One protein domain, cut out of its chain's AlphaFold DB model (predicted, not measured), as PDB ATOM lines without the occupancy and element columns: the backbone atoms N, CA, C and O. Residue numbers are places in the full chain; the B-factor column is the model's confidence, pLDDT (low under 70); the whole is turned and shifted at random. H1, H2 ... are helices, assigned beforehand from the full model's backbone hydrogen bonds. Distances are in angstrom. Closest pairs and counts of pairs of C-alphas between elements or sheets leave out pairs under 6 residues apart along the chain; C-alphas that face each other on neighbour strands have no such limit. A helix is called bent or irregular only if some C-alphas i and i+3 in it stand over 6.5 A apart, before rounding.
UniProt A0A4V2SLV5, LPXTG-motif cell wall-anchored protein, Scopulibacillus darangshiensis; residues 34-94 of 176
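Overview. This is residues 34 to 94 of the 176 residues of the protein "LPXTG-motif cell wall-anchored protein" of Scopulibacillus darangshiensis (UniProt A0A4V2SLV5). Two helices set at a steep angle, H1 and the longer H2, stand beside a lobe of loops made by the long unnamed stretch that joins them. This stretch and the far part of H2 make opposite ends of the longest axis, with Lys 68 in the loops at one end and Ser 94, just after H2, at the other. The printed part has 61 residues, with two named helices in the order H1, H2 and no named strand; the class is all helix, though under half of the residues, 25 of 61, are in named elements. The whole is compact, with a radius of gyration of the C-alphas of 11.2 A, and spans 34 by 24 by 20 A.

Along the chain. The printed part begins at Cys 34, whose C-alpha is at (-10.472, -29.860, 58.871). H1 takes residues 41 to 50, 14.1 A from first to last C-alpha, and begins with C-alpha 41 at (-16.753, -29.164, 52.094). Residues 51 to 78 hold no named element. H2 takes residues 79 to 93, 21.0 A long between its first and last C-alphas, and ends with C-alpha 93 at (-11.957, -19.205, 34.072).

Arrangement. H1 and H2 are close but not clearly touching, with 2 pairs of C-alphas within 8 A. Their closest C-alphas, those of Met 45 and Tyr 82, are 7.1 A apart. Their centres are 11.3 A apart. The helices run the same way at a steep tilt of 53 degrees. Neither is bent. In H1 and H2 every O i to N i+4 pair is within hydrogen-bond range.

Size, cuts and confidence. The two C-alphas farthest apart, those of Lys 68 and Ser 94, are 35.6 A apart. The printed part has no cut. The link from H1 to H2, 28 residues, is long, and its C-alphas lie 3 to 16 A from the mean of all C-alphas. The mean pLDDT of the printed part is 85.3; residues 65 to 69 and 93 to 94 are under 70.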
ATOM      1  N   CYS A  34      -9.144 -29.498  59.369       87.38
ATOM      2  CA  CYS A  34     -10.472 -29.860  58.871       87.38
ATOM      3  C   CYS A  34     -11.627 -29.480  59.816       87.38
ATOM      4  O   CYS A  34     -12.771 -29.339  59.370       87.38
ATOM      5  N   LYS A  35     -11.368 -29.309  61.119       88.00
ATOM      6  CA  LYS A  35     -12.400 -28.930  62.094       88.00
ATOM      7  C   LYS A  35     -12.701 -27.441  62.040       88.00
ATOM      8  O   LYS A  35     -13.841 -27.068  62.320       88.00
ATOM      9  N   ASP A  36     -11.746 -26.612  61.625       90.44
ATOM     10  CA  ASP A  36     -11.960 -25.171  61.448       90.44
ATOM     11  C   ASP A  36     -13.027 -24.854  60.395       90.44
ATOM     12  O   ASP A  36     -13.704 -23.827  60.477       90.44
ATOM     13  N   PHE A  37     -13.246 -25.768  59.450       89.25
ATOM     14  CA  PHE A  37     -14.281 -25.642  58.426       89.25
ATOM     15  C   PHE A  37     -15.649 -26.156  58.881       89.25
ATOM     16  O   PHE A  37     -16.617 -26.044  58.136       89.25
ATOM     17  N   SER A  38     -15.771 -26.708  60.096       86.56
ATOM     18  CA  SER A  38     -17.037 -27.235  60.640       86.56
ATOM     19  C   SER A  38     -17.753 -28.238  59.714       86.56
ATOM     20  O   SER A  38     -18.976 -28.364  59.764       86.56
ATOM     21  N   GLY A  39     -17.003 -28.945  58.860       83.50
ATOM     22  CA  GLY A  39     -17.548 -29.866  57.857       83.50
ATOM     23  C   GLY A  39     -18.088 -29.203  56.583       83.50
ATOM     24  O   GLY A  39     -18.743 -29.871  55.787       83.50
ATOM     25  N   ASP A  40     -17.840 -27.911  56.357       90.38
ATOM     26  CA  ASP A  40     -18.174 -27.249  55.094       90.38
ATOM     27  C   ASP A  40     -17.165 -27.635  53.999       90.38
ATOM     28  O   ASP A  40     -16.099 -27.031  53.842       90.38
ATOM     29  N   HIS A  41     -17.540 -28.650  53.216       90.94
ATOM     30  CA  HIS A  41     -16.753 -29.164  52.094       90.94
ATOM     31  C   HIS A  41     -16.448 -28.080  51.055       90.94
ATOM     32  O   HIS A  41     -15.368 -28.048  50.467       90.94
ATOM     33  N   LYS A  42     -17.373 -27.143  50.835       92.25
ATOM     34  CA  LYS A  42     -17.175 -26.082  49.849       92.25
ATOM     35  C   LYS A  42     -16.141 -25.073  50.330       92.25
ATOM     36  O   LYS A  42     -15.292 -24.658  49.542       92.25
ATOM     37  N   ALA A  43     -16.214 -24.685  51.601       92.25
ATOM     38  CA  ALA A  43     -15.262 -23.750  52.188       92.25
ATOM     39  C   ALA A  43     -13.836 -24.317  52.170       92.25
ATOM     40  O   ALA A  43     -12.911 -23.608  51.771       92.25
ATOM     41  N   VAL A  44     -13.667 -25.595  52.523       92.56
ATOM     42  CA  VAL A  44     -12.341 -26.223  52.517       92.56
ATOM     43  C   VAL A  44     -11.802 -26.443  51.100       92.56
ATOM     44  O   VAL A  44     -10.636 -26.152  50.853       92.56
ATOM     45  N   MET A  45     -12.637 -26.855  50.134       92.19
ATOM     46  CA  MET A  45     -12.215 -26.978  48.729       92.19
ATOM     47  C   MET A  45     -11.766 -25.635  48.139       92.19
ATOM     48  O   MET A  45     -10.778 -25.579  47.406       92.19
ATOM     49  N   GLU A  46     -12.469 -24.543  48.458       93.44
ATOM     50  CA  GLU A  46     -12.084 -23.196  48.022       93.44
ATOM     51  C   GLU A  46     -10.761 -22.760  48.656       93.44
ATOM     52  O   GLU A  46      -9.880 -22.255  47.958       93.44
ATOM     53  N   TYR A  47     -10.611 -22.988  49.963       92.44
ATOM     54  CA  TYR A  47      -9.392 -22.673  50.697       92.44
ATOM     55  C   TYR A  47      -8.189 -23.423  50.116       92.44
ATOM     56  O   TYR A  47      -7.220 -22.786  49.697       92.44
ATOM     57  N   TRP A  48      -8.315 -24.741  49.963       92.69
ATOM     58  CA  TRP A  48      -7.326 -25.622  49.340       92.69
ATOM     59  C   TRP A  48      -6.927 -25.156  47.933       92.69
ATOM     60  O   TRP A  48      -5.744 -25.005  47.618       92.69
ATOM     61  N   TYR A  49      -7.916 -24.838  47.091       92.00
ATOM     62  CA  TYR A  49      -7.681 -24.356  45.728       92.00
ATOM     63  C   TYR A  49      -6.981 -22.991  45.690       92.00
ATOM     64  O   TYR A  49      -6.111 -22.765  44.846       92.00
ATOM     65  N   SER A  50      -7.353 -22.079  46.591       92.69
ATOM     66  CA  SER A  50      -6.791 -20.723  46.657       92.69
ATOM     67  C   SER A  50      -5.341 -20.689  47.147       92.69
ATOM     68  O   SER A  50      -4.576 -19.838  46.696       92.69
ATOM     69  N   HIS A  51      -4.950 -21.636  48.002       90.81
ATOM     70  CA  HIS A  51      -3.588 -21.746  48.529       90.81
ATOM     71  C   HIS A  51      -2.667 -22.612  47.661       90.81
ATOM     72  O   HIS A  51      -1.489 -22.767  47.979       90.81
ATOM     73  N   HIS A  52      -3.176 -23.136  46.540       89.88
ATOM     74  CA  HIS A  52      -2.439 -24.038  45.654       89.88
ATOM     75  C   HIS A  52      -1.903 -25.276  46.384       89.88
ATOM     76  O   HIS A  52      -0.790 -25.734  46.112       89.88
ATOM     77  N   TYR A  53      -2.692 -25.801  47.320       89.62
ATOM     78  CA  TYR A  53      -2.339 -27.027  48.015       89.62
ATOM     79  C   TYR A  53      -2.498 -28.239  47.094       89.62
ATOM     80  O   TYR A  53      -3.353 -28.282  46.201       89.62
ATOM     81  N   THR A  54      -1.596 -29.198  47.277       88.38
ATOM     82  CA  THR A  54      -1.548 -30.472  46.549       88.38
ATOM     83  C   THR A  54      -1.185 -31.584  47.523       88.38
ATOM     84  O   THR A  54      -0.761 -31.297  48.638       88.38
ATOM     85  N   ALA A  55      -1.281 -32.842  47.084       88.56
ATOM     86  CA  ALA A  55      -0.874 -33.998  47.888       88.56
ATOM     87  C   ALA A  55       0.572 -33.876  48.421       88.56
ATOM     88  O   ALA A  55       0.899 -34.351  49.498       88.56
ATOM     89  N   GLU A  56       1.462 -33.218  47.673       85.62
ATOM     90  CA  GLU A  56       2.868 -33.026  48.042       85.62
ATOM     91  C   GLU A  56       3.146 -31.692  48.751       85.62
ATOM     92  O   GLU A  56       4.242 -31.487  49.278       85.62
ATOM     93  N   ASN A  57       2.190 -30.763  48.723       87.25
ATOM     94  CA  ASN A  57       2.315 -29.426  49.285       87.25
ATOM     95  C   ASN A  57       1.062 -29.088  50.086       87.25
ATOM     96  O   ASN A  57       0.231 -28.279  49.669       87.25
ATOM     97  N   ASP A  58       0.982 -29.710  51.254       87.06
ATOM     98  CA  ASP A  58      -0.060 -29.488  52.243       87.06
ATOM     99  C   ASP A  58       0.564 -29.163  53.611       87.06
ATOM    100  O   ASP A  58       0.736 -30.038  54.467       87.06
ATOM    101  N   PRO A  59       0.981 -27.899  53.824       87.06
ATOM    102  CA  PRO A  59       1.597 -27.476  55.079       87.06
ATOM    103  C   PRO A  59       0.668 -27.620  56.289       87.06
ATOM    104  O   PRO A  59       1.159 -27.794  57.403       87.06
ATOM    105  N   GLU A  60      -0.643 -27.547  56.054       86.00
ATOM    106  CA  GLU A  60      -1.693 -27.542  57.082       86.00
ATOM    107  C   GLU A  60      -2.314 -28.936  57.291       86.00
ATOM    108  O   GLU A  60      -3.134 -29.147  58.184       86.00
ATOM    109  N   ARG A  61      -1.861 -29.938  56.522       87.19
ATOM    110  CA  ARG A  61      -2.266 -31.350  56.630       87.19
ATOM    111  C   ARG A  61      -3.786 -31.544  56.524       87.19
ATOM    112  O   ARG A  61      -4.362 -32.365  57.248       87.19
ATOM    113  N   LEU A  62      -4.423 -30.765  55.648       88.31
ATOM    114  CA  LEU A  62      -5.842 -30.877  55.308       88.31
ATOM    115  C   LEU A  62      -6.154 -32.156  54.507       88.31
ATOM    116  O   LEU A  62      -7.266 -32.671  54.601       88.31
ATOM    117  N   ASP A  63      -5.193 -32.681  53.753       85.69
ATOM    118  CA  ASP A  63      -5.220 -33.934  52.992       85.69
ATOM    119  C   ASP A  63      -4.348 -34.969  53.718       85.69
ATOM    120  O   ASP A  63      -3.124 -34.949  53.638       85.69
ATOM    121  N   GLY A  64      -4.983 -35.818  54.528       72.75
ATOM    122  CA  GLY A  64      -4.294 -36.774  55.409       72.75
ATOM    123  C   GLY A  64      -4.976 -36.990  56.766       72.75
ATOM    124  O   GLY A  64      -4.456 -37.704  57.635       72.75
ATOM    125  N   TRP A  65      -6.136 -36.363  56.992       66.44
ATOM    126  CA  TRP A  65      -6.940 -36.525  58.205       66.44
ATOM    127  C   TRP A  65      -8.048 -37.579  58.019       66.44
ATOM    128  O   TRP A  65      -9.205 -37.234  57.830       66.44
ATOM    129  N   GLY A  66      -7.693 -38.863  58.162       58.22
ATOM    130  CA  GLY A  66      -8.643 -39.998  58.148       58.22
ATOM    131  C   GLY A  66      -8.259 -41.134  57.190       58.22
ATOM    132  O   GLY A  66      -8.635 -42.292  57.393       58.22
ATOM    133  N   ASN A  67      -7.365 -40.837  56.257       55.69
ATOM    134  CA  ASN A  67      -6.752 -41.718  55.276       55.69
ATOM    135  C   ASN A  67      -5.213 -41.703  55.435       55.69
ATOM    136  O   ASN A  67      -4.594 -40.709  55.791       55.69
ATOM    137  N   LYS A  68      -4.563 -42.858  55.228       63.50
ATOM    138  CA  LYS A  68      -3.088 -43.008  55.324       63.50
ATOM    139  C   LYS A  68      -2.363 -42.468  54.077       63.50
ATOM    140  O   LYS A  68      -1.160 -42.684  53.933       63.50
ATOM    141  N   VAL A  69      -3.109 -41.890  53.144       67.94
ATOM    142  CA  VAL A  69      -2.641 -41.448  51.835       67.94
ATOM    143  C   VAL A  69      -3.106 -40.018  51.629       67.94
ATOM    144  O   VAL A  69      -4.289 -39.752  51.808       67.94
ATOM    145  N   ASP A  70      -2.169 -39.157  51.250       80.56
ATOM    146  CA  ASP A  70      -2.441 -37.797  50.796       80.56
ATOM    147  C   ASP A  70      -2.902 -37.946  49.330       80.56
ATOM    148  O   ASP A  70      -2.107 -38.286  48.442       80.56
ATOM    149  N   ASP A  71      -4.215 -37.893  49.086       82.56
ATOM    150  CA  ASP A  71      -4.844 -38.247  47.799       82.56
ATOM    151  C   ASP A  71      -5.172 -37.031  46.908       82.56
ATOM    152  O   ASP A  71      -5.788 -37.142  45.827       82.56
ATOM    153  N   GLY A  72      -4.667 -35.874  47.331       86.38
ATOM    154  CA  GLY A  72      -4.814 -34.566  46.717       86.38
ATOM    155  C   GLY A  72      -6.176 -33.940  46.984       86.38
ATOM    156  O   GLY A  72      -6.601 -33.103  46.175       86.38
ATOM    157  N   ILE A  73      -6.892 -34.387  48.020       89.50
ATOM    158  CA  ILE A  73      -8.259 -33.959  48.311       89.50
ATOM    159  C   ILE A  73      -8.377 -33.563  49.789       89.50
ATOM    160  O   ILE A  73      -8.118 -34.370  50.678       89.50
ATOM    161  N   PRO A  74      -8.827 -32.336  50.089       91.12
ATOM    162  CA  PRO A  74      -8.935 -31.898  51.471       91.12
ATOM    163  C   PRO A  74     -10.077 -32.601  52.219       91.12
ATOM    164  O   PRO A  74     -11.188 -32.732  51.702       91.12
ATOM    165  N   CYS A  75      -9.821 -32.939  53.484       88.12
ATOM    166  CA  CYS A  75     -10.802 -33.218  54.535       88.12
ATOM    167  C   CYS A  75     -11.913 -34.211  54.171       88.12
ATOM    168  O   CYS A  75     -13.086 -33.947  54.440       88.12
ATOM    169  N   GLU A  76     -11.544 -35.356  53.590       79.38
ATOM    170  CA  GLU A  76     -12.469 -36.455  53.256       79.38
ATOM    171  C   GLU A  76     -13.584 -36.055  52.266       79.38
ATOM    172  O   GLU A  76     -14.617 -36.725  52.154       79.38
ATOM    173  N   VAL A  77     -13.390 -34.967  51.512       89.00
ATOM    174  CA  VAL A  77     -14.264 -34.640  50.385       89.00
ATOM    175  C   VAL A  77     -14.156 -35.758  49.347       89.00
ATOM    176  O   VAL A  77     -13.078 -36.260  49.040       89.00
ATOM    177  N   SER A  78     -15.285 -36.177  48.774       88.81
ATOM    178  CA  SER A  78     -15.255 -37.238  47.763       88.81
ATOM    179  C   SER A  78     -14.545 -36.778  46.481       88.81
ATOM    180  O   SER A  78     -14.663 -35.621  46.066       88.81
ATOM    181  N   LYS A  79     -13.863 -37.703  45.790       88.94
ATOM    182  CA  LYS A  79     -13.198 -37.412  44.504       88.94
ATOM    183  C   LYS A  79     -14.154 -36.783  43.489       88.94
ATOM    184  O   LYS A  79     -13.769 -35.863  42.771       88.94
ATOM    185  N   ASP A  80     -15.393 -37.262  43.448       91.94
ATOM    186  CA  ASP A  80     -16.416 -36.779  42.521       91.94
ATOM    187  C   ASP A  80     -16.820 -35.331  42.821       91.94
ATOM    188  O   ASP A  80     -16.924 -34.515  41.902       91.94
ATOM    189  N   GLU A  81     -16.985 -34.989  44.100       93.00
ATOM    190  CA  GLU A  81     -17.315 -33.632  44.542       93.00
ATOM    191  C   GLU A  81     -16.182 -32.646  44.217       93.00
ATOM    192  O   GLU A  81     -16.427 -31.586  43.632       93.00
ATOM    193  N   TYR A  82     -14.931 -33.030  44.486       91.56
ATOM    194  CA  TYR A  82     -13.771 -32.196  44.172       91.56
ATOM    195  C   TYR A  82     -13.564 -32.017  42.660       91.56
ATOM    196  O   TYR A  82     -13.307 -30.909  42.179       91.56
ATOM    197  N   ASN A  83     -13.755 -33.077  41.871       92.69
ATOM    198  CA  ASN A  83     -13.690 -32.993  40.410       92.69
ATOM    199  C   ASN A  83     -14.773 -32.062  39.842       92.69
ATOM    200  O   ASN A  83     -14.489 -31.265  38.941       92.69
ATOM    201  N   ALA A  84     -15.996 -32.122  40.378       94.38
ATOM    202  CA  ALA A  84     -17.078 -31.217  39.997       94.38
ATOM    203  C   ALA A  84     -16.745 -29.754  40.343       94.38
ATOM    204  O   ALA A  84     -16.969 -28.857  39.523       94.38
ATOM    205  N   PHE A  85     -16.139 -29.512  41.510       93.12
ATOM    206  CA  PHE A  85     -15.641 -28.191  41.894       93.12
ATOM    207  C   PHE A  85     -14.584 -27.671  40.907       93.12
ATOM    208  O   PHE A  85     -14.725 -26.564  40.380       93.12
ATOM    209  N   LEU A  86     -13.577 -28.476  40.561       90.56
ATOM    210  CA  LEU A  86     -12.552 -28.086  39.585       90.56
ATOM    211  C   LEU A  86     -13.135 -27.815  38.193       90.56
ATOM    212  O   LEU A  86     -12.703 -26.877  37.518       90.56
ATOM    213  N   ALA A  87     -14.119 -28.608  37.762       92.19
ATOM    214  CA  ALA A  87     -14.827 -28.384  36.505       92.19
ATOM    215  C   ALA A  87     -15.566 -27.036  36.513       92.19
ATOM    216  O   ALA A  87     -15.458 -26.281  35.544       92.19
ATOM    217  N   SER A  88     -16.230 -26.691  37.623       89.06
ATOM    218  CA  SER A  88     -16.878 -25.381  37.783       89.06
ATOM    219  C   SER A  88     -15.867 -24.226  37.734       89.06
ATOM    220  O   SER A  88     -16.050 -23.282  36.971       89.06
ATOM    221  N   LYS A  89     -14.715 -24.353  38.412       90.31
ATOM    222  CA  LYS A  89     -13.642 -23.343  38.379       90.31
ATOM    223  C   LYS A  89     -13.023 -23.160  36.997       90.31
ATOM    224  O   LYS A  89     -12.607 -22.054  36.655       90.31
ATOM    225  N   LYS A  90     -12.924 -24.235  36.210       85.00
ATOM    226  CA  LYS A  90     -12.447 -24.174  34.820       85.00
ATOM    227  C   LYS A  90     -13.458 -23.459  33.919       85.00
ATOM    228  O   LYS A  90     -13.031 -22.645  33.107       85.00
ATOM    229  N   ALA A  91     -14.757 -23.705  34.100       79.75
ATOM    230  CA  ALA A  91     -15.820 -23.011  33.368       79.75
ATOM    231  C   ALA A  91     -15.894 -21.509  33.714       79.75
ATOM    232  O   ALA A  91     -16.103 -20.682  32.830       79.75
ATOM    233  N   ASP A  92     -15.630 -21.137  34.968       71.69
ATOM    234  CA  ASP A  92     -15.571 -19.726  35.382       71.69
ATOM    235  C   ASP A  92     -14.304 -19.004  34.876       71.69
ATOM    236  O   ASP A  92     -14.297 -17.784  34.701       71.69
ATOM    237  N   LYS A  93     -13.212 -19.746  34.626       62.19
ATOM    238  CA  LYS A  93     -11.957 -19.205  34.072       62.19
ATOM    239  C   LYS A  93     -11.960 -19.056  32.551       62.19
ATOM    240  O   LYS A  93     -11.150 -18.282  32.050       62.19
ATOM    241  N   SER A  94     -12.852 -19.723  31.814       55.56
ATOM    242  CA  SER A  94     -12.899 -19.614  30.343       55.56
ATOM    243  C   SER A  94     -13.248 -18.217  29.802       55.56
ATOM    244  O   SER A  94     -13.039 -17.983  28.618       55.56
TER     245      SER A  94